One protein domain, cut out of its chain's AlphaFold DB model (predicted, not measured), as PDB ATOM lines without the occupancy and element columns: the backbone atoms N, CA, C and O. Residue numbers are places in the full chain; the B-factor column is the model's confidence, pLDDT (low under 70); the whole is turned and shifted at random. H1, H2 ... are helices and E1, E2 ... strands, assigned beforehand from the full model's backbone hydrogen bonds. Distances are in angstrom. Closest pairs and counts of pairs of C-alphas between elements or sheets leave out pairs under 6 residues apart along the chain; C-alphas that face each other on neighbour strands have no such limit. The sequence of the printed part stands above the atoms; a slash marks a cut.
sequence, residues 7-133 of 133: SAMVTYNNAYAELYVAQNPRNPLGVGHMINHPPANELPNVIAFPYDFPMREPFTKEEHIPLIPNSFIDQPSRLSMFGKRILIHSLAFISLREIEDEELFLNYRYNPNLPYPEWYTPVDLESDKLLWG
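What this domain is: This is residues 7 to 133 of the 133 residues of the protein "Uncharacterized protein AlNc14C102G6070" of Albugo laibachii Nc14 (UniProt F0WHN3). With little regular structure, this is a strongly twisted ribbon of two long strands, E2 and E3, with short E1 beside E3, long loops at both ends, and three small helices off the sheet. The 127 printed residues run E1, H1, E2, H2, E3, H3; the class is mixed, with 41 residues in named elements. The antiparallel sheet has the order E1, E3, E2. The whole is only just loose, close to compact, with a radius of gyration of the C-alphas of 17.1 A, spanning 46 by 36 by 31 A.

How they stand to each other: Edge strand E1, residues 7 to 10, is antiparallel to E3, residues 86 to 95; N 10 and O 91, 2.9 A apart, are within hydrogen-bond range. E3 is antiparallel to E2, residues 46 to 54, with N 49 and O 92 within hydrogen-bond range at 2.8 A. E1, H1, residues 18 to 23, and E2 form a split strand-helix-strand unit, two strands of one sheet that are not neighbours, joined through a helix, with E3 between them in the sheet, its crossover right-handed. H2, residues 78 to 81, and H3, residues 125 to 132, touch no helix. Every O i to N i+4 pair is within hydrogen-bond range in H3, 1 of 2 in H1; H2 is too short for such a pair.

Where its parts are: E1 begins at C-alpha 7 (-35.644, 25.267, 16.779). E2 is 23.7 A long and E3 24.8 A; E3 bends by 55 degrees at residue 89. H3 ends at C-alpha 132 (-58.127, 28.932, 33.253).

The domain as a whole: The printed part has no cut. The links H1 to E2, E2 to H2 and E3 to H3 are long. Residues 7 to 24 and 73 have pLDDT under 70.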
ATOM      1  N   SER A   7     -36.862  24.898  16.049       42.72
ATOM      2  CA  SER A   7     -35.644  25.267  16.779       42.72
ATOM      3  C   SER A   7     -35.948  25.966  18.102       42.72
ATOM      4  O   SER A   7     -35.910  27.185  18.191       42.72
ATOM      5  N   ALA A   8     -36.243  25.170  19.127       40.91
ATOM      6  CA  ALA A   8     -35.720  25.301  20.493       40.91
ATOM      7  C   ALA A   8     -36.369  24.218  21.367       40.91
ATOM      8  O   ALA A   8     -37.481  23.773  21.082       40.91
ATOM      9  N   MET A   9     -35.680  23.752  22.410       44.56
ATOM     10  CA  MET A   9     -36.212  22.752  23.332       44.56
ATOM     11  C   MET A   9     -35.828  23.074  24.785       44.56
ATOM     12  O   MET A   9     -34.649  23.215  25.105       44.56
ATOM     13  N   VAL A  10     -36.809  23.222  25.682       46.03
ATOM     14  CA  VAL A  10     -36.571  23.628  27.086       46.03
ATOM     15  C   VAL A  10     -36.090  22.460  27.946       46.03
ATOM     16  O   VAL A  10     -36.626  21.351  27.887       46.03
ATOM     17  N   THR A  11     -35.144  22.779  28.831       37.91
ATOM     18  CA  THR A  11     -34.824  22.057  30.066       37.91
ATOM     19  C   THR A  11     -35.473  22.753  31.266       37.91
ATOM     20  O   THR A  11     -35.337  23.965  31.415       37.91
ATOM     21  N   TYR A  12     -36.145  22.015  32.147       30.39
ATOM     22  CA  TYR A  12     -36.587  22.530  33.453       30.39
ATOM     23  C   TYR A  12     -35.385  22.528  34.415       30.39
ATOM     24  O   TYR A  12     -34.765  21.471  34.519       30.39
ATOM     25  N   ASN A  13     -35.053  23.643  35.100       40.28
ATOM     26  CA  ASN A  13     -34.699  23.675  36.541       40.28
ATOM     27  C   ASN A  13     -34.093  25.000  37.072       40.28
ATOM     28  O   ASN A  13     -33.100  25.490  36.552       40.28
ATOM     29  N   ASN A  14     -34.664  25.433  38.208       37.53
ATOM     30  CA  ASN A  14     -34.135  26.155  39.384       37.53
ATOM     31  C   ASN A  14     -33.078  27.285  39.242       37.53
ATOM     32  O   ASN A  14     -31.949  27.087  38.799       37.53
ATOM     33  N   ALA A  15     -33.428  28.428  39.843       41.38
ATOM     34  CA  ALA A  15     -32.905  29.793  39.675       41.38
ATOM     35  C   ALA A  15     -31.424  30.090  40.025       41.38
ATOM     36  O   ALA A  15     -31.041  31.255  40.095       41.38
ATOM     37  N   TYR A  16     -30.567  29.094  40.268       39.59
ATOM     38  CA  TYR A  16     -29.191  29.336  40.746       39.59
ATOM     39  C   TYR A  16     -28.080  28.958  39.747       39.59
ATOM     40  O   TYR A  16     -26.909  29.200  40.032       39.59
ATOM     41  N   ALA A  17     -28.417  28.415  38.568       44.00
ATOM     42  CA  ALA A  17     -27.447  27.977  37.547       44.00
ATOM     43  C   ALA A  17     -27.528  28.746  36.206       44.00
ATOM     44  O   ALA A  17     -26.834  28.398  35.248       44.00
ATOM     45  N   GLU A  18     -28.364  29.785  36.118       49.75
ATOM     46  CA  GLU A  18     -28.814  30.353  34.837       49.75
ATOM     47  C   GLU A  18     -27.725  31.122  34.070       49.75
ATOM     48  O   GLU A  18     -27.626  30.997  32.853       49.75
ATOM     49  N   LEU A  19     -26.830  31.847  34.753       46.44
ATOM     50  CA  LEU A  19     -25.864  32.718  34.064       46.44
ATOM     51  C   LEU A  19     -24.724  31.967  33.352       46.44
ATOM     52  O   LEU A  19     -24.229  32.442  32.333       46.44
ATOM     53  N   TYR A  20     -24.297  30.810  33.870       43.00
ATOM     54  CA  TYR A  20     -23.169  30.054  33.304       43.00
ATOM     55  C   TYR A  20     -23.623  29.079  32.208       43.00
ATOM     56  O   TYR A  20     -22.915  28.875  31.224       43.00
ATOM     57  N   VAL A  21     -24.824  28.501  32.348       53.06
ATOM     58  CA  VAL A  21     -25.402  27.587  31.348       53.06
ATOM     59  C   VAL A  21     -25.877  28.352  30.112       53.06
ATOM     60  O   VAL A  21     -25.689  27.855  29.004       53.06
ATOM     61  N   ALA A  22     -26.400  29.574  30.272       54.09
ATOM     62  CA  ALA A  22     -26.808  30.417  29.146       54.09
ATOM     63  C   ALA A  22     -25.641  30.762  28.202       54.09
ATOM     64  O   ALA A  22     -25.824  30.835  26.990       54.09
ATOM     65  N   GLN A  23     -24.426  30.936  28.735       55.62
ATOM     66  CA  GLN A  23     -23.250  31.286  27.926       55.62
ATOM     67  C   GLN A  23     -22.621  30.086  27.210       55.62
ATOM     68  O   GLN A  23     -21.903  30.269  26.230       55.62
ATOM     69  N   ASN A  24     -22.858  28.864  27.695       65.44
ATOM     70  CA  ASN A  24     -22.284  27.657  27.111       65.44
ATOM     71  C   ASN A  24     -23.218  26.452  27.310       65.44
ATOM     72  O   ASN A  24     -22.931  25.567  28.130       65.44
ATOM     73  N   PRO A  25     -24.360  26.409  26.603       71.88
ATOM     74  CA  PRO A  25     -25.303  25.319  26.759       71.88
ATOM     75  C   PRO A  25     -24.670  24.023  26.243       71.88
ATOM     76  O   PRO A  25     -24.028  23.996  25.193       71.88
ATOM     77  N   ARG A  26     -24.893  22.908  26.951       76.81
ATOM     78  CA  ARG A  26     -24.429  21.575  26.511       76.81
ATOM     79  C   ARG A  26     -24.909  21.243  25.092       76.81
ATOM     80  O   ARG A  26     -24.244  20.510  24.366       76.81
ATOM     81  N   ASN A  27     -26.088  21.741  24.737       83.38
ATOM     82  CA  ASN A  27     -26.718  21.552  23.445       83.38
ATOM     83  C   ASN A  27     -27.262  22.906  22.961       83.38
ATOM     84  O   ASN A  27     -27.971  23.553  23.731       83.38
ATOM     85  N   PRO A  28     -26.999  23.324  21.710       82.31
ATOM     86  CA  PRO A  28     -27.432  24.629  21.201       82.31
ATOM     87  C   PRO A  28     -28.957  24.805  21.176       82.31
ATOM     88  O   PRO A  28     -29.440  25.928  21.167       82.31
ATOM     89  N   LEU A  29     -29.728  23.713  21.195       83.38
ATOM     90  CA  LEU A  29     -31.188  23.755  21.279       83.38
ATOM     91  C   LEU A  29     -31.705  23.741  22.724       83.38
ATOM     92  O   LEU A  29     -32.896  23.953  22.926       83.38
ATOM     93  N   GLY A  30     -30.844  23.521  23.723       84.25
ATOM     94  CA  GLY A  30     -31.170  23.466  25.157       84.25
ATOM     95  C   GLY A  30     -31.316  24.841  25.814       84.25
ATOM     96  O   GLY A  30     -31.014  25.008  26.991       84.25
ATOM     97  N   VAL A  31     -31.733  25.843  25.042       82.88
ATOM     98  CA  VAL A  31     -31.746  27.268  25.417       82.88
ATOM     99  C   VAL A  31     -33.144  27.792  25.702       82.88
ATOM    100  O   VAL A  31     -33.389  28.989  25.713       82.88
ATOM    101  N   GLY A  32     -34.104  26.904  25.934       84.06
ATOM    102  CA  GLY A  32     -35.489  27.324  26.077       84.06
ATOM    103  C   GLY A  32     -35.778  28.249  27.274       84.06
ATOM    104  O   GLY A  32     -36.774  28.960  27.259       84.06
ATOM    105  N   HIS A  33     -34.896  28.282  28.278       82.31
ATOM    106  CA  HIS A  33     -34.934  29.255  29.378       82.31
ATOM    107  C   HIS A  33     -34.689  30.704  28.916       82.31
ATOM    108  O   HIS A  33     -34.969  31.632  29.662       82.31
ATOM    109  N   MET A  34     -34.171  30.897  27.700       86.69
ATOM    110  CA  MET A  34     -33.963  32.208  27.085       86.69
ATOM    111  C   MET A  34     -35.203  32.718  26.332       86.69
ATOM    112  O   MET A  34     -35.168  33.824  25.808       86.69
ATOM    113  N   ILE A  35     -36.278  31.924  26.224       92.00
ATOM    114  CA  ILE A  35     -37.494  32.311  25.495       92.00
ATOM    115  C   ILE A  35     -38.401  33.110  26.426       92.00
ATOM    116  O   ILE A  35     -38.972  32.567  27.379       92.00
ATOM    117  N   ASN A  36     -38.562  34.393  26.120       94.31
ATOM    118  CA  ASN A  36     -39.292  35.334  26.956       94.31
ATOM    119  C   ASN A  36     -40.775  35.421  26.590       94.31
ATOM    120  O   ASN A  36     -41.231  34.936  25.552       94.31
ATOM    121  N   HIS A  37     -41.540  36.064  27.468       96.50
ATOM    122  CA  HIS A  37     -42.861  36.566  27.117       96.50
ATOM    123  C   HIS A  37     -42.728  37.763  26.164       96.50
ATOM    124  O   HIS A  37     -41.819  38.568  26.382       96.50
ATOM    125  N   PRO A  38     -43.596  37.924  25.143       96.81
ATOM    126  CA  PRO A  38     -43.581  39.142  24.342       96.81
ATOM    127  C   PRO A  38     -43.831  40.379  25.220       96.81
ATOM    128  O   PRO A  38     -44.658  40.328  26.136       96.81
ATOM    129  N   PRO A  39     -43.153  41.507  24.955       94.75
ATOM    130  CA  PRO A  39     -43.488  42.772  25.591       94.75
ATOM    131  C   PRO A  39     -44.876  43.261  25.149       94.75
ATOM    132  O   PRO A  39     -45.500  42.736  24.223       94.75
ATOM    133  N   ALA A  40     -45.371  44.309  25.810       93.69
ATOM    134  CA  ALA A  40     -46.655  44.903  25.463       93.69
ATOM    135  C   ALA A  40     -46.708  45.293  23.972       93.69
ATOM    136  O   ALA A  40     -45.843  46.018  23.481       93.69
ATOM    137  N   ASN A  41     -47.786  44.885  23.297       90.50
ATOM    138  CA  ASN A  41     -48.050  45.089  21.865       90.50
ATOM    139  C   ASN A  41     -47.224  44.228  20.893       90.50
ATOM    140  O   ASN A  41     -47.370  44.399  19.683       90.50
ATOM    141  N   GLU A  42     -46.414  43.289  21.380       94.69
ATOM    142  CA  GLU A  42     -45.794  42.269  20.536       94.69
ATOM    143  C   GLU A  42     -46.567  40.947  20.587       94.69
ATOM    144  O   GLU A  42     -47.346  40.676  21.503       94.69
ATOM    145  N   LEU A  43     -46.376  40.121  19.557       95.81
ATOM    146  CA  LEU A  43     -47.022  38.818  19.438       95.81
ATOM    147  C   LEU A  43     -46.007  37.700  19.680       95.81
ATOM    148  O   LEU A  43     -44.847  37.829  19.287       95.81
ATOM    149  N   PRO A  44     -46.436  36.563  20.254       96.75
ATOM    150  CA  PRO A  44     -45.593  35.382  20.302       96.75
ATOM    151  C   PRO A  44     -45.268  34.914  18.878       96.75
ATOM    152  O   PRO A  44     -46.128  34.921  17.995       96.75
ATOM    153  N   ASN A  45     -44.037  34.461  18.661       96.06
ATOM    154  CA  ASN A  45     -43.593  33.873  17.394       96.06
ATOM    155  C   ASN A  45     -43.283  32.371  17.524       96.06
ATOM    156  O   ASN A  45     -43.017  31.720  16.511       96.06
ATOM    157  N   VAL A  46     -43.408  31.798  18.728       96.31
ATOM    158  CA  VAL A  46     -43.309  30.357  18.982       96.31
ATOM    159  C   VAL A  46     -44.458  29.835  19.849       96.31
ATOM    160  O   VAL A  46     -45.032  30.553  20.669       96.31
ATOM    161  N   ILE A  47     -44.765  28.546  19.700       94.75
ATOM    162  CA  ILE A  47     -45.648  27.794  20.596       94.75
ATOM    163  C   ILE A  47     -44.902  26.626  21.237       94.75
ATOM    164  O   ILE A  47     -44.114  25.934  20.590       94.75
ATOM    165  N   ALA A  48     -45.176  26.400  22.518       92.69
ATOM    166  CA  ALA A  48     -44.678  25.261  23.268       92.69
ATOM    167  C   ALA A  48     -45.450  23.981  22.900       92.69
ATOM    168  O   ALA A  48     -46.680  23.949  22.949       92.69
ATOM    169  N   PHE A  49     -44.730  22.912  22.569       92.31
ATOM    170  CA  PHE A  49     -45.282  21.610  22.209       92.31
ATOM    171  C   PHE A  49     -44.599  20.497  23.017       92.31
ATOM    172  O   PHE A  49     -43.376  20.341  22.931       92.31
ATOM    173  N   PRO A  50     -45.342  19.710  23.814       90.44
ATOM    174  CA  PRO A  50     -44.753  18.627  24.591       90.44
ATOM    175  C   PRO A  50     -44.207  17.541  23.661       90.44
ATOM    176  O   PRO A  50     -44.896  17.072  22.755       90.44
ATOM    177  N   TYR A  51     -42.965  17.123  23.893       88.88
ATOM    178  CA  TYR A  51     -42.323  16.063  23.128       88.88
ATOM    179  C   TYR A  51     -41.526  15.146  24.044       88.88
ATOM    180  O   TYR A  51     -40.610  15.574  24.741       88.88
ATOM    181  N   ASP A  52     -41.830  13.858  23.992       90.00
ATOM    182  CA  ASP A  52     -41.128  12.852  24.773       90.00
ATOM    183  C   ASP A  52     -40.136  12.097  23.892       90.00
ATOM    184  O   ASP A  52     -40.517  11.484  22.890       90.00
ATOM    185  N   PHE A  53     -38.866  12.076  24.297       89.12
ATOM    186  CA  PHE A  53     -37.871  11.217  23.663       89.12
ATOM    187  C   PHE A  53     -38.176   9.773  24.040       89.12
ATOM    188  O   PHE A  53     -38.138   9.436  25.228       89.12
ATOM    189  N   PRO A  54     -38.481   8.893  23.079       90.19
ATOM    190  CA  PRO A  54     -38.841   7.526  23.397       90.19
ATOM    191  C   PRO A  54     -37.591   6.714  23.754       90.19
ATOM    192  O   PRO A  54     -36.509   6.923  23.209       90.19
ATOM    193  N   MET A  55     -37.751   5.730  24.638       88.56
ATOM    194  CA  MET A  55     -36.686   4.803  25.029       88.56
ATOM    195  C   MET A  55     -36.497   3.713  23.960       88.56
ATOM    196  O   MET A  55     -36.785   2.539  24.184       88.56
ATOM    197  N   ARG A  56     -36.087   4.124  22.755       89.00
ATOM    198  CA  ARG A  56     -35.805   3.260  21.601       89.00
ATOM    199  C   ARG A  56     -34.819   3.922  20.642       89.00
ATOM    200  O   ARG A  56     -34.645   5.138  20.658       89.00
ATOM    201  N   GLU A  57     -34.276   3.123  19.733       90.06
ATOM    202  CA  GLU A  57     -33.486   3.607  18.604       90.06
ATOM    203  C   GLU A  57     -34.253   4.674  17.783       90.06
ATOM    204  O   GLU A  57     -35.463   4.520  17.550       90.06
ATOM    205  N   PRO A  58     -33.584   5.756  17.337       91.94
ATOM    206  CA  PRO A  58     -32.143   6.018  17.460       91.94
ATOM    207  C   PRO A  58     -31.717   6.684  18.787       91.94
ATOM    208  O   PRO A  58     -30.526   6.838  19.038       91.94
ATOM    209  N   PHE A  59     -32.658   7.087  19.645       89.62
ATOM    210  CA  PHE A  59     -32.405   7.947  20.812       89.62
ATOM    211  C   PHE A  59     -31.620   7.277  21.947       89.62
ATOM    212  O   PHE A  59     -31.114   7.958  22.834       89.62
ATOM    213  N   THR A  60     -31.516   5.948  21.928       87.75
ATOM    214  CA  THR A  60     -30.769   5.151  22.910       87.75
ATOM    215  C   THR A  60     -29.288   4.978  22.581       87.75
ATOM    216  O   THR A  60     -28.552   4.479  23.430       87.75
ATOM    217  N   LYS A  61     -28.830   5.384  21.389       90.81
ATOM    218  CA  LYS A  61     -27.411   5.285  21.023       90.81
ATOM    219  C   LYS A  61     -26.573   6.347  21.716       90.81
ATOM    220  O   LYS A  61     -26.956   7.516  21.740       90.81
ATOM    221  N   GLU A  62     -25.381   5.962  22.166       87.00
ATOM    222  CA  GLU A  62     -24.415   6.873  22.801       87.00
ATOM    223  C   GLU A  62     -24.105   8.106  21.943       87.00
ATOM    224  O   GLU A  62     -24.017   9.206  22.474       87.00
ATOM    225  N   GLU A  63     -24.034   7.950  20.619       91.38
ATOM    226  CA  GLU A  63     -23.795   9.047  19.670       91.38
ATOM    227  C   GLU A  63     -24.944  10.072  19.589       91.38
ATOM    228  O   GLU A  63     -24.709  11.239  19.283       91.38
ATOM    229  N   HIS A  64     -26.183   9.672  19.901       88.88
ATOM    230  CA  HIS A  64     -27.360  10.544  19.823       88.88
ATOM    231  C   HIS A  64     -27.772  11.135  21.172       88.88
ATOM    232  O   HIS A  64     -28.427  12.174  21.204       88.88
ATOM    233  N   ILE A  65     -27.380  10.521  22.290       85.00
ATOM    234  CA  ILE A  65     -27.686  11.025  23.637       85.00
ATOM    235  C   ILE A  65     -27.223  12.487  23.842       85.00
ATOM    236  O   ILE A  65     -27.989  13.271  24.408       85.00
ATOM    237  N   PRO A  66     -26.031  12.921  23.382       84.75
ATOM    238  CA  PRO A  66     -25.613  14.324  23.458       84.75
ATOM    239  C   PRO A  66     -26.507  15.287  22.665       84.75
ATOM    240  O   PRO A  66     -26.618  16.460  23.026       84.75
ATOM    241  N   LEU A  67     -27.167  14.792  21.612       86.62
ATOM    242  CA  LEU A  67     -28.036  15.584  20.743       86.62
ATOM    243  C   LEU A  67     -29.417  15.827  21.346       86.62
ATOM    244  O   LEU A  67     -30.115  16.702  20.847       86.62
ATOM    245  N   ILE A  68     -29.800  15.101  22.404       88.25
ATOM    246  CA  ILE A  68     -31.023  15.364  23.164       88.25
ATOM    247  C   ILE A  68     -30.776  16.604  24.037       88.25
ATOM    248  O   ILE A  68     -29.915  16.554  24.921       88.25
ATOM    249  N   PRO A  69     -31.491  17.722  23.804       85.50
ATOM    250  CA  PRO A  69     -31.176  18.970  24.498       85.50
ATOM    251  C   PRO A  69     -31.495  18.947  25.994       85.50
ATOM    252  O   PRO A  69     -30.811  19.608  26.770       85.50
ATOM    253  N   ASN A  70     -32.500  18.168  26.406       82.25
ATOM    254  CA  ASN A  70     -32.848  18.016  27.812       82.25
ATOM    255  C   ASN A  70     -32.052  16.891  28.485       82.25
ATOM    256  O   ASN A  70     -31.690  15.902  27.854       82.25
ATOM    257  N   SER A  71     -31.767  17.041  29.777       76.12
ATOM    258  CA  SER A  71     -31.019  16.054  30.556       76.12
ATOM    259  C   SER A  71     -31.449  16.064  32.018       76.12
ATOM    260  O   SER A  71     -31.942  17.068  32.528       76.12
ATOM    261  N   PHE A  72     -31.269  14.935  32.699       73.44
ATOM    262  CA  PHE A  72     -31.459  14.871  34.142       73.44
ATOM    263  C   PHE A  72     -30.214  15.411  34.849       73.44
ATOM    264  O   PHE A  72     -29.103  15.019  34.491       73.44
ATOM    265  N   ILE A  73     -30.405  16.264  35.862       68.62
ATOM    266  CA  ILE A  73     -29.322  16.682  36.769       68.62
ATOM    267  C   ILE A  73     -28.773  15.442  37.483       68.62
ATOM    268  O   ILE A  73     -27.587  15.140  37.386       68.62
ATOM    269  N   ASP A  74     -29.674  14.673  38.095       70.88
ATOM    270  CA  ASP A  74     -29.371  13.373  38.679       70.88
ATOM    271  C   ASP A  74     -29.891  12.273  37.764       70.88
ATOM    272  O   ASP A  74     -31.099  12.138  37.549       70.88
ATOM    273  N   GLN A  75     -28.984  11.470  37.210       70.00
ATOM    274  CA  GLN A  75     -29.399  10.381  36.337       70.00
ATOM    275  C   GLN A  75     -30.247   9.368  37.121       70.00
ATOM    276  O   GLN A  75     -29.784   8.826  38.131       70.00
ATOM    277  N   PRO A  76     -31.478   9.069  36.668       70.75
ATOM    278  CA  PRO A  76     -32.296   8.060  37.313       70.75
ATOM    279  C   PRO A  76     -31.602   6.701  37.236       70.75
ATOM    280  O   PRO A  76     -31.009   6.332  36.220       70.75
ATOM    281  N   SER A  77     -31.697   5.927  38.318       77.38
ATOM    282  CA  SER A  77     -31.100   4.594  38.355       77.38
ATOM    283  C   SER A  77     -31.671   3.703  37.244       77.38
ATOM    284  O   SER A  77     -32.840   3.826  36.862       77.38
ATOM    285  N   ARG A  78     -30.881   2.733  36.765       72.62
ATOM    286  CA  ARG A  78     -31.357   1.730  35.793       72.62
ATOM    287  C   ARG A  78     -32.630   1.013  36.253       72.62
ATOM    288  O   ARG A  78     -33.467   0.691  35.417       72.62
ATOM    289  N   LEU A  79     -32.783   0.787  37.560       76.69
ATOM    290  CA  LEU A  79     -33.984   0.177  38.130       76.69
ATOM    291  C   LEU A  79     -35.205   1.090  37.963       76.69
ATOM    292  O   LEU A  79     -36.265   0.632  37.556       76.69
ATOM    293  N   SER A  80     -35.041   2.392  38.202       76.38
ATOM    294  CA  SER A  80     -36.093   3.407  38.043       76.38
ATOM    295  C   SER A  80     -36.493   3.651  36.581       76.38
ATOM    296  O   SER A  80     -37.575   4.177  36.317       76.38
ATOM    297  N   MET A  81     -35.624   3.292  35.635       75.94
ATOM    298  CA  MET A  81     -35.883   3.355  34.193       75.94
ATOM    299  C   MET A  81     -36.498   2.061  33.637       75.94
ATOM    300  O   MET A  81     -37.000   2.050  32.512       75.94
ATOM    301  N   PHE A  82     -36.492   0.966  34.404       74.50
ATOM    302  CA  PHE A  82     -37.014  -0.317  33.947       74.50
ATOM    303  C   PHE A  82     -38.521  -0.233  33.664       74.50
ATOM    304  O   PHE A  82     -39.305   0.210  34.500       74.50
ATOM    305  N   GLY A  83     -38.933  -0.635  32.459       75.44
ATOM    306  CA  GLY A  83     -40.332  -0.585  32.018       75.44
ATOM    307  C   GLY A  83     -40.838   0.796  31.574       75.44
ATOM    308  O   GLY A  83     -41.953   0.882  31.054       75.44
ATOM    309  N   LYS A  84     -40.045   1.871  31.707       78.50
ATOM    310  CA  LYS A  84     -40.414   3.179  31.147       78.50
ATOM    311  C   LYS A  84     -40.309   3.154  29.625       78.50
ATOM    312  O   LYS A  84     -39.388   2.583  29.062       78.50
ATOM    313  N   ARG A  85     -41.260   3.789  28.939       82.38
ATOM    314  CA  ARG A  85     -41.245   3.933  27.468       82.38
ATOM    315  C   ARG A  85     -40.606   5.239  27.001       82.38
ATOM    316  O   ARG A  85     -40.344   5.399  25.812       82.38
ATOM    317  N   ILE A  86     -40.372   6.155  27.933       83.75
ATOM    318  CA  ILE A  86     -39.872   7.505  27.693       83.75
ATOM    319  C   ILE A  86     -38.494   7.602  28.329       83.75
ATOM    320  O   ILE A  86     -38.314   7.249  29.495       83.75
ATOM    321  N   LEU A  87     -37.537   8.051  27.527       84.69
ATOM    322  CA  LEU A  87     -36.175   8.337  27.933       84.69
ATOM    323  C   LEU A  87     -36.135   9.667  28.690       84.69
ATOM    324  O   LEU A  87     -35.703   9.698  29.838       84.69
ATOM    325  N   ILE A  88     -36.618  10.747  28.062       86.88
ATOM    326  CA  ILE A  88     -36.590  12.118  28.591       86.88
ATOM    327  C   ILE A  88     -37.868  12.854  28.158       86.88
ATOM    328  O   ILE A  88     -38.177  12.910  26.969       86.88
ATOM    329  N   HIS A  89     -38.579  13.454  29.115       86.62
ATOM    330  CA  HIS A  89     -39.666  14.397  28.833       86.62
ATOM    331  C   HIS A  89     -39.089  15.730  28.374       86.62
ATOM    332  O   HIS A  89     -38.130  16.210  28.975       86.62
ATOM    333  N   SER A  90     -39.628  16.326  27.317       87.00
ATOM    334  CA  SER A  90     -39.123  17.588  26.772       87.00
ATOM    335  C   SER A  90     -40.241  18.485  26.259       87.00
ATOM    336  O   SER A  90     -41.392  18.077  26.110       87.00
ATOM    337  N   LEU A  91     -39.882  19.733  25.979       88.25
ATOM    338  CA  LEU A  91     -40.771  20.717  25.386       88.25
ATOM    339  C   LEU A  91     -40.093  21.306  24.158       88.25
ATOM    340  O   LEU A  91     -39.046  21.925  24.309       88.25
ATOM    341  N   ALA A  92     -40.663  21.102  22.977       91.00
ATOM    342  CA  ALA A  92     -40.202  21.699  21.732       91.00
ATOM    343  C   ALA A  92     -40.929  23.024  21.471       91.00
ATOM    344  O   ALA A  92     -42.097  23.173  21.815       91.00
ATOM    345  N   PHE A  93     -40.248  23.968  20.836       92.38
ATOM    346  CA  PHE A  93     -40.798  25.257  20.437       92.38
ATOM    347  C   PHE A  93     -40.916  25.284  18.927       92.38
ATOM    348  O   PHE A  93     -39.932  25.122  18.201       92.38
ATOM    349  N   ILE A  94     -42.150  25.435  18.465       93.50
ATOM    350  CA  ILE A  94     -42.490  25.442  17.048       93.50
ATOM    351  C   ILE A  94     -42.711  26.892  16.651       93.50
ATOM    352  O   ILE A  94     -43.509  27.583  17.286       93.50
ATOM    353  N   SER A  95     -42.013  27.352  15.615       94.12
ATOM    354  CA  SER A  95     -42.227  28.696  15.097       94.12
ATOM    355  C   SER A  95     -43.610  28.811  14.452       94.12
ATOM    356  O   SER A  95     -44.095  27.899  13.782       94.12
ATOM    357  N   LEU A  96     -44.265  29.947  14.674       93.31
ATOM    358  CA  LEU A  96     -45.571  30.271  14.088       93.31
ATOM    359  C   LEU A  96     -45.437  30.940  12.713       93.31
ATOM    360  O   LEU A  96     -46.412  31.065  11.977       93.31
ATOM    361  N   ARG A  97     -44.220  31.371  12.379       92.12
ATOM    362  CA  ARG A  97     -43.829  32.001  11.119       92.12
ATOM    363  C   ARG A  97     -42.354  31.723  10.835       92.12
ATOM    364  O   ARG A  97     -41.679  31.049  11.617       92.12
ATOM    365  N   GLU A  98     -41.864  32.230   9.714       93.12
ATOM    366  CA  GLU A  98     -40.427  32.305   9.458       93.12
ATOM    367  C   GLU A  98     -39.768  33.267  10.458       93.12
ATOM    368  O   GLU A  98     -40.367  34.273  10.853       93.12
ATOM    369  N   ILE A  99     -38.573  32.889  10.911       88.62
ATOM    370  CA  ILE A  99     -37.792  33.566  11.949       88.62
ATOM    371  C   ILE A  99     -36.350  33.645  11.451       88.62
ATOM    372  O   ILE A  99     -35.795  32.629  11.015       88.62
ATOM    373  N   GLU A 100     -35.755  34.831  11.533       90.88
ATOM    374  CA  GLU A 100     -34.357  35.097  11.187       90.88
ATOM    375  C   GLU A 100     -33.806  36.184  12.119       90.88
ATOM    376  O   GLU A 100     -34.378  37.267  12.191       90.88
ATOM    377  N   ASP A 101     -32.725  35.873  12.844       89.19
ATOM    378  CA  ASP A 101     -31.977  36.799  13.713       89.19
ATOM    379  C   ASP A 101     -32.842  37.729  14.592       89.19
ATOM    380  O   ASP A 101     -32.599  38.932  14.709       89.19
ATOM    381  N   GLU A 102     -33.849  37.157  15.251       88.75
ATOM    382  CA  GLU A 102     -34.790  37.862  16.126       88.75
ATOM    383  C   GLU A 102     -35.034  37.100  17.438       88.75
ATOM    384  O   GLU A 102     -34.735  35.907  17.558       88.75
ATOM    385  N   GLU A 103     -35.586  37.787  18.440       91.94
ATOM    386  CA  GLU A 103     -35.929  37.184  19.728       91.94
ATOM    387  C   GLU A 103     -37.131  36.235  19.608       91.94
ATOM    388  O   GLU A 103     -38.090  36.494  18.880       91.94
ATOM    389  N   LEU A 104     -37.090  35.118  20.339       93.75
ATOM    390  CA  LEU A 104     -38.208  34.182  20.414       93.75
ATOM    391  C   LEU A 104     -39.137  34.558  21.569       93.75
ATOM    392  O   LEU A 104     -38.710  34.625  22.722       93.75
ATOM    393  N   PHE A 105     -40.422  34.692  21.261       96.62
ATOM    394  CA  PHE A 105     -41.467  35.042  22.210       96.62
ATOM    395  C   PHE A 105     -42.511  33.936  22.349       96.62
ATOM    396  O   PHE A 105     -43.165  33.534  21.381       96.62
ATOM    397  N   LEU A 106     -42.709  33.493  23.590       96.06
ATOM    398  CA  LEU A 106     -43.724  32.532  24.002       96.06
ATOM    399  C   LEU A 106     -44.814  33.242  24.809       96.06
ATOM    400  O   LEU A 106     -44.545  33.899  25.813       96.06
ATOM    401  N   ASN A 107     -46.079  33.031  24.454       96.44
ATOM    402  CA  ASN A 107     -47.164  33.444  25.339       96.44
ATOM    403  C   ASN A 107     -47.165  32.551  26.598       96.44
ATOM    404  O   ASN A 107     -47.416  31.350  26.504       96.44
ATOM    405  N   TYR A 108     -46.882  33.136  27.766       95.62
ATOM    406  CA  TYR A 108     -46.762  32.418  29.041       95.62
ATOM    407  C   TYR A 108     -48.122  32.077  29.653       95.62
ATOM    408  O   TYR A 108     -48.195  31.164  30.474       95.62
ATOM    409  N   ARG A 109     -49.189  32.779  29.241       95.12
ATOM    410  CA  ARG A 109     -50.581  32.506  29.627       95.12
ATOM    411  C   ARG A 109     -50.781  32.404  31.138       95.12
ATOM    412  O   ARG A 109     -51.314  31.412  31.640       95.12
ATOM    413  N   TYR A 110     -50.319  33.409  31.880       96.06
ATOM    414  CA  TYR A 110     -50.522  33.453  33.328       96.06
ATOM    415  C   TYR A 110     -52.009  33.457  33.688       96.06
ATOM    416  O   TYR A 110     -52.848  33.931  32.926       96.06
ATOM    417  N   ASN A 111     -52.326  32.908  34.861       96.00
ATOM    418  CA  ASN A 111     -53.698  32.812  35.343       96.00
ATOM    419  C   ASN A 111     -54.304  34.217  35.525       96.00
ATOM    420  O   ASN A 111     -53.809  34.968  36.369       96.00
ATOM    421  N   PRO A 112     -55.391  34.560  34.807       95.94
ATOM    422  CA  PRO A 112     -55.988  35.892  34.854       95.94
ATOM    423  C   PRO A 112     -56.712  36.216  36.161       95.94
ATOM    424  O   PRO A 112     -57.060  37.370  36.395       95.94
ATOM    425  N   ASN A 113     -56.918  35.221  37.024       94.62
ATOM    426  CA  ASN A 113     -57.522  35.400  38.341       94.62
ATOM    427  C   ASN A 113     -56.504  35.826  39.418       94.62
ATOM    428  O   ASN A 113     -56.882  36.010  40.576       94.62
ATOM    429  N   LEU A 114     -55.220  35.967  39.068       95.12
ATOM    430  CA  LEU A 114     -54.153  36.396  39.973       95.12
ATOM    431  C   LEU A 114     -53.569  37.750  39.536       95.12
ATOM    432  O   LEU A 114     -53.577  38.064  38.348       95.12
ATOM    433  N   PRO A 115     -53.026  38.553  40.472       96.00
ATOM    434  CA  PRO A 115     -52.281  39.755  40.116       96.00
ATOM    435  C   PRO A 115     -51.087  39.420  39.217       96.00
ATOM    436  O   PRO A 115     -50.319  38.502  39.512       96.00
ATOM    437  N   TYR A 116     -50.912  40.193  38.150       95.88
ATOM    438  CA  TYR A 116     -49.761  40.051  37.269       95.88
ATOM    439  C   TYR A 116     -48.533  40.794  37.815       95.88
ATOM    440  O   TYR A 116     -48.681  41.858  38.422       95.88
ATOM    441  N   PRO A 117     -47.315  40.275  37.579       95.25
ATOM    442  CA  PRO A 117     -46.092  41.056  37.734       95.25
ATOM    443  C   PRO A 117     -46.097  42.298  36.833       95.25
ATOM    444  O   PRO A 117     -46.661  42.259  35.743       95.25
ATOM    445  N   GLU A 118     -45.396  43.365  37.233       95.44
ATOM    446  CA  GLU A 118     -45.348  44.637  36.481       95.44
ATOM    447  C   GLU A 118     -44.833  44.495  35.040       95.44
ATOM    448  O   GLU A 118     -45.191  45.286  34.173       95.44
ATOM    449  N   TRP A 119     -44.002  43.486  34.774       93.12
ATOM    450  CA  TRP A 119     -43.430  43.234  33.451       93.12
ATOM    451  C   TRP A 119     -44.364  42.451  32.513       93.12
ATOM    452  O   TRP A 119     -44.097  42.383  31.315       93.12
ATOM    453  N   TYR A 120     -45.434  41.836  33.025       96.25
ATOM    454  CA  TYR A 120     -46.294  40.941  32.251       96.25
ATOM    455  C   TYR A 120     -47.496  41.685  31.663       96.25
ATOM    456  O   TYR A 120     -48.235  42.361  32.376       96.25
ATOM    457  N   THR A 121     -47.738  41.504  30.363       95.88
ATOM    458  CA  THR A 121     -48.928  42.019  29.674       95.88
ATOM    459  C   THR A 121     -49.630  40.869  28.950       95.88
ATOM    460  O   THR A 121     -49.015  40.272  28.075       95.88
ATOM    461  N   PRO A 122     -50.901  40.545  29.255       96.19
ATOM    462  CA  PRO A 122     -51.613  39.467  28.569       96.19
ATOM    463  C   PRO A 122     -51.676  39.685  27.055       96.19
ATOM    464  O   PRO A 122     -52.075  40.757  26.601       96.19
ATOM    465  N   VAL A 123     -51.357  38.645  26.280       96.38
ATOM    466  CA  VAL A 123     -51.456  38.675  24.808       96.38
ATOM    467  C   VAL A 123     -52.914  38.564  24.355       96.38
ATOM    468  O   VAL A 123     -53.350  39.290  23.468       96.38
ATOM    469  N   ASP A 124     -53.671  37.650  24.968       95.31
ATOM    470  CA  ASP A 124     -55.087  37.417  24.681       95.31
ATOM    471  C   ASP A 124     -55.809  37.027  25.975       95.31
ATOM    472  O   ASP A 124     -55.902  35.854  26.349       95.31
ATOM    473  N   LEU A 125     -56.306  38.045  26.677       94.88
ATOM    474  CA  LEU A 125     -56.957  37.874  27.973       94.88
ATOM    475  C   LEU A 125     -58.217  36.999  27.889       94.88
ATOM    476  O   LEU A 125     -58.521  36.281  28.840       94.88
ATOM    477  N   GLU A 126     -58.958  37.054  26.784       95.81
ATOM    478  CA  GLU A 126     -60.186  36.272  26.632       95.81
ATOM    479  C   GLU A 126     -59.861  34.789  26.439       95.81
ATOM    480  O   GLU A 126     -60.433  33.933  27.114       95.81
ATOM    481  N   SER A 127     -58.874  34.476  25.596       95.12
ATOM    482  CA  SER A 127     -58.358  33.113  25.449       95.12
ATOM    483  C   SER A 127     -57.766  32.572  26.752       95.12
ATOM    484  O   SER A 127     -57.964  31.400  27.084       95.12
ATOM    485  N   ASP A 128     -57.056  33.402  27.518       95.69
ATOM    486  CA  ASP A 128     -56.490  33.005  28.808       95.69
ATOM    487  C   ASP A 128     -57.581  32.712  29.847       95.69
ATOM    488  O   ASP A 128     -57.507  31.688  30.523       95.69
ATOM    489  N   LYS A 129     -58.649  33.513  29.923       95.44
ATOM    490  CA  LYS A 129     -59.813  33.188  30.771       95.44
ATOM    491  C   LYS A 129     -60.428  31.841  30.398       95.44
ATOM    492  O   LYS A 129     -60.700  31.032  31.272       95.44
ATOM    493  N   LEU A 130     -60.586  31.553  29.104       95.94
ATOM    494  CA  LEU A 130     -61.123  30.262  28.655       95.94
ATOM    495  C   LEU A 130     -60.228  29.076  29.041       95.94
ATOM    496  O   LEU A 130     -60.740  27.995  29.323       95.94
ATOM    497  N   LEU A 131     -58.905  29.264  29.048       93.50
ATOM    498  CA  LEU A 131     -57.958  28.236  29.482       93.50
ATOM    499  C   LEU A 131     -58.066  27.960  30.988       93.50
ATOM    500  O   LEU A 131     -57.985  26.804  31.402       93.50
ATOM    501  N   TRP A 132     -58.199  29.014  31.793       93.69
ATOM    502  CA  TRP A 132     -58.127  28.932  33.253       93.69
ATOM    503  C   TRP A 132     -59.485  28.725  33.948       93.69
ATOM    504  O   TRP A 132     -59.486  28.302  35.106       93.69
ATOM    505  N   GLY A 133     -60.603  28.935  33.244       81.94
ATOM    506  CA  GLY A 133     -61.973  28.800  33.766       81.94
ATOM    507  C   GLY A 133     -62.437  30.001  34.580       81.94
ATOM    508  O   GLY A 133     -63.399  29.801  35.355       81.94
TER     509      GLY A 133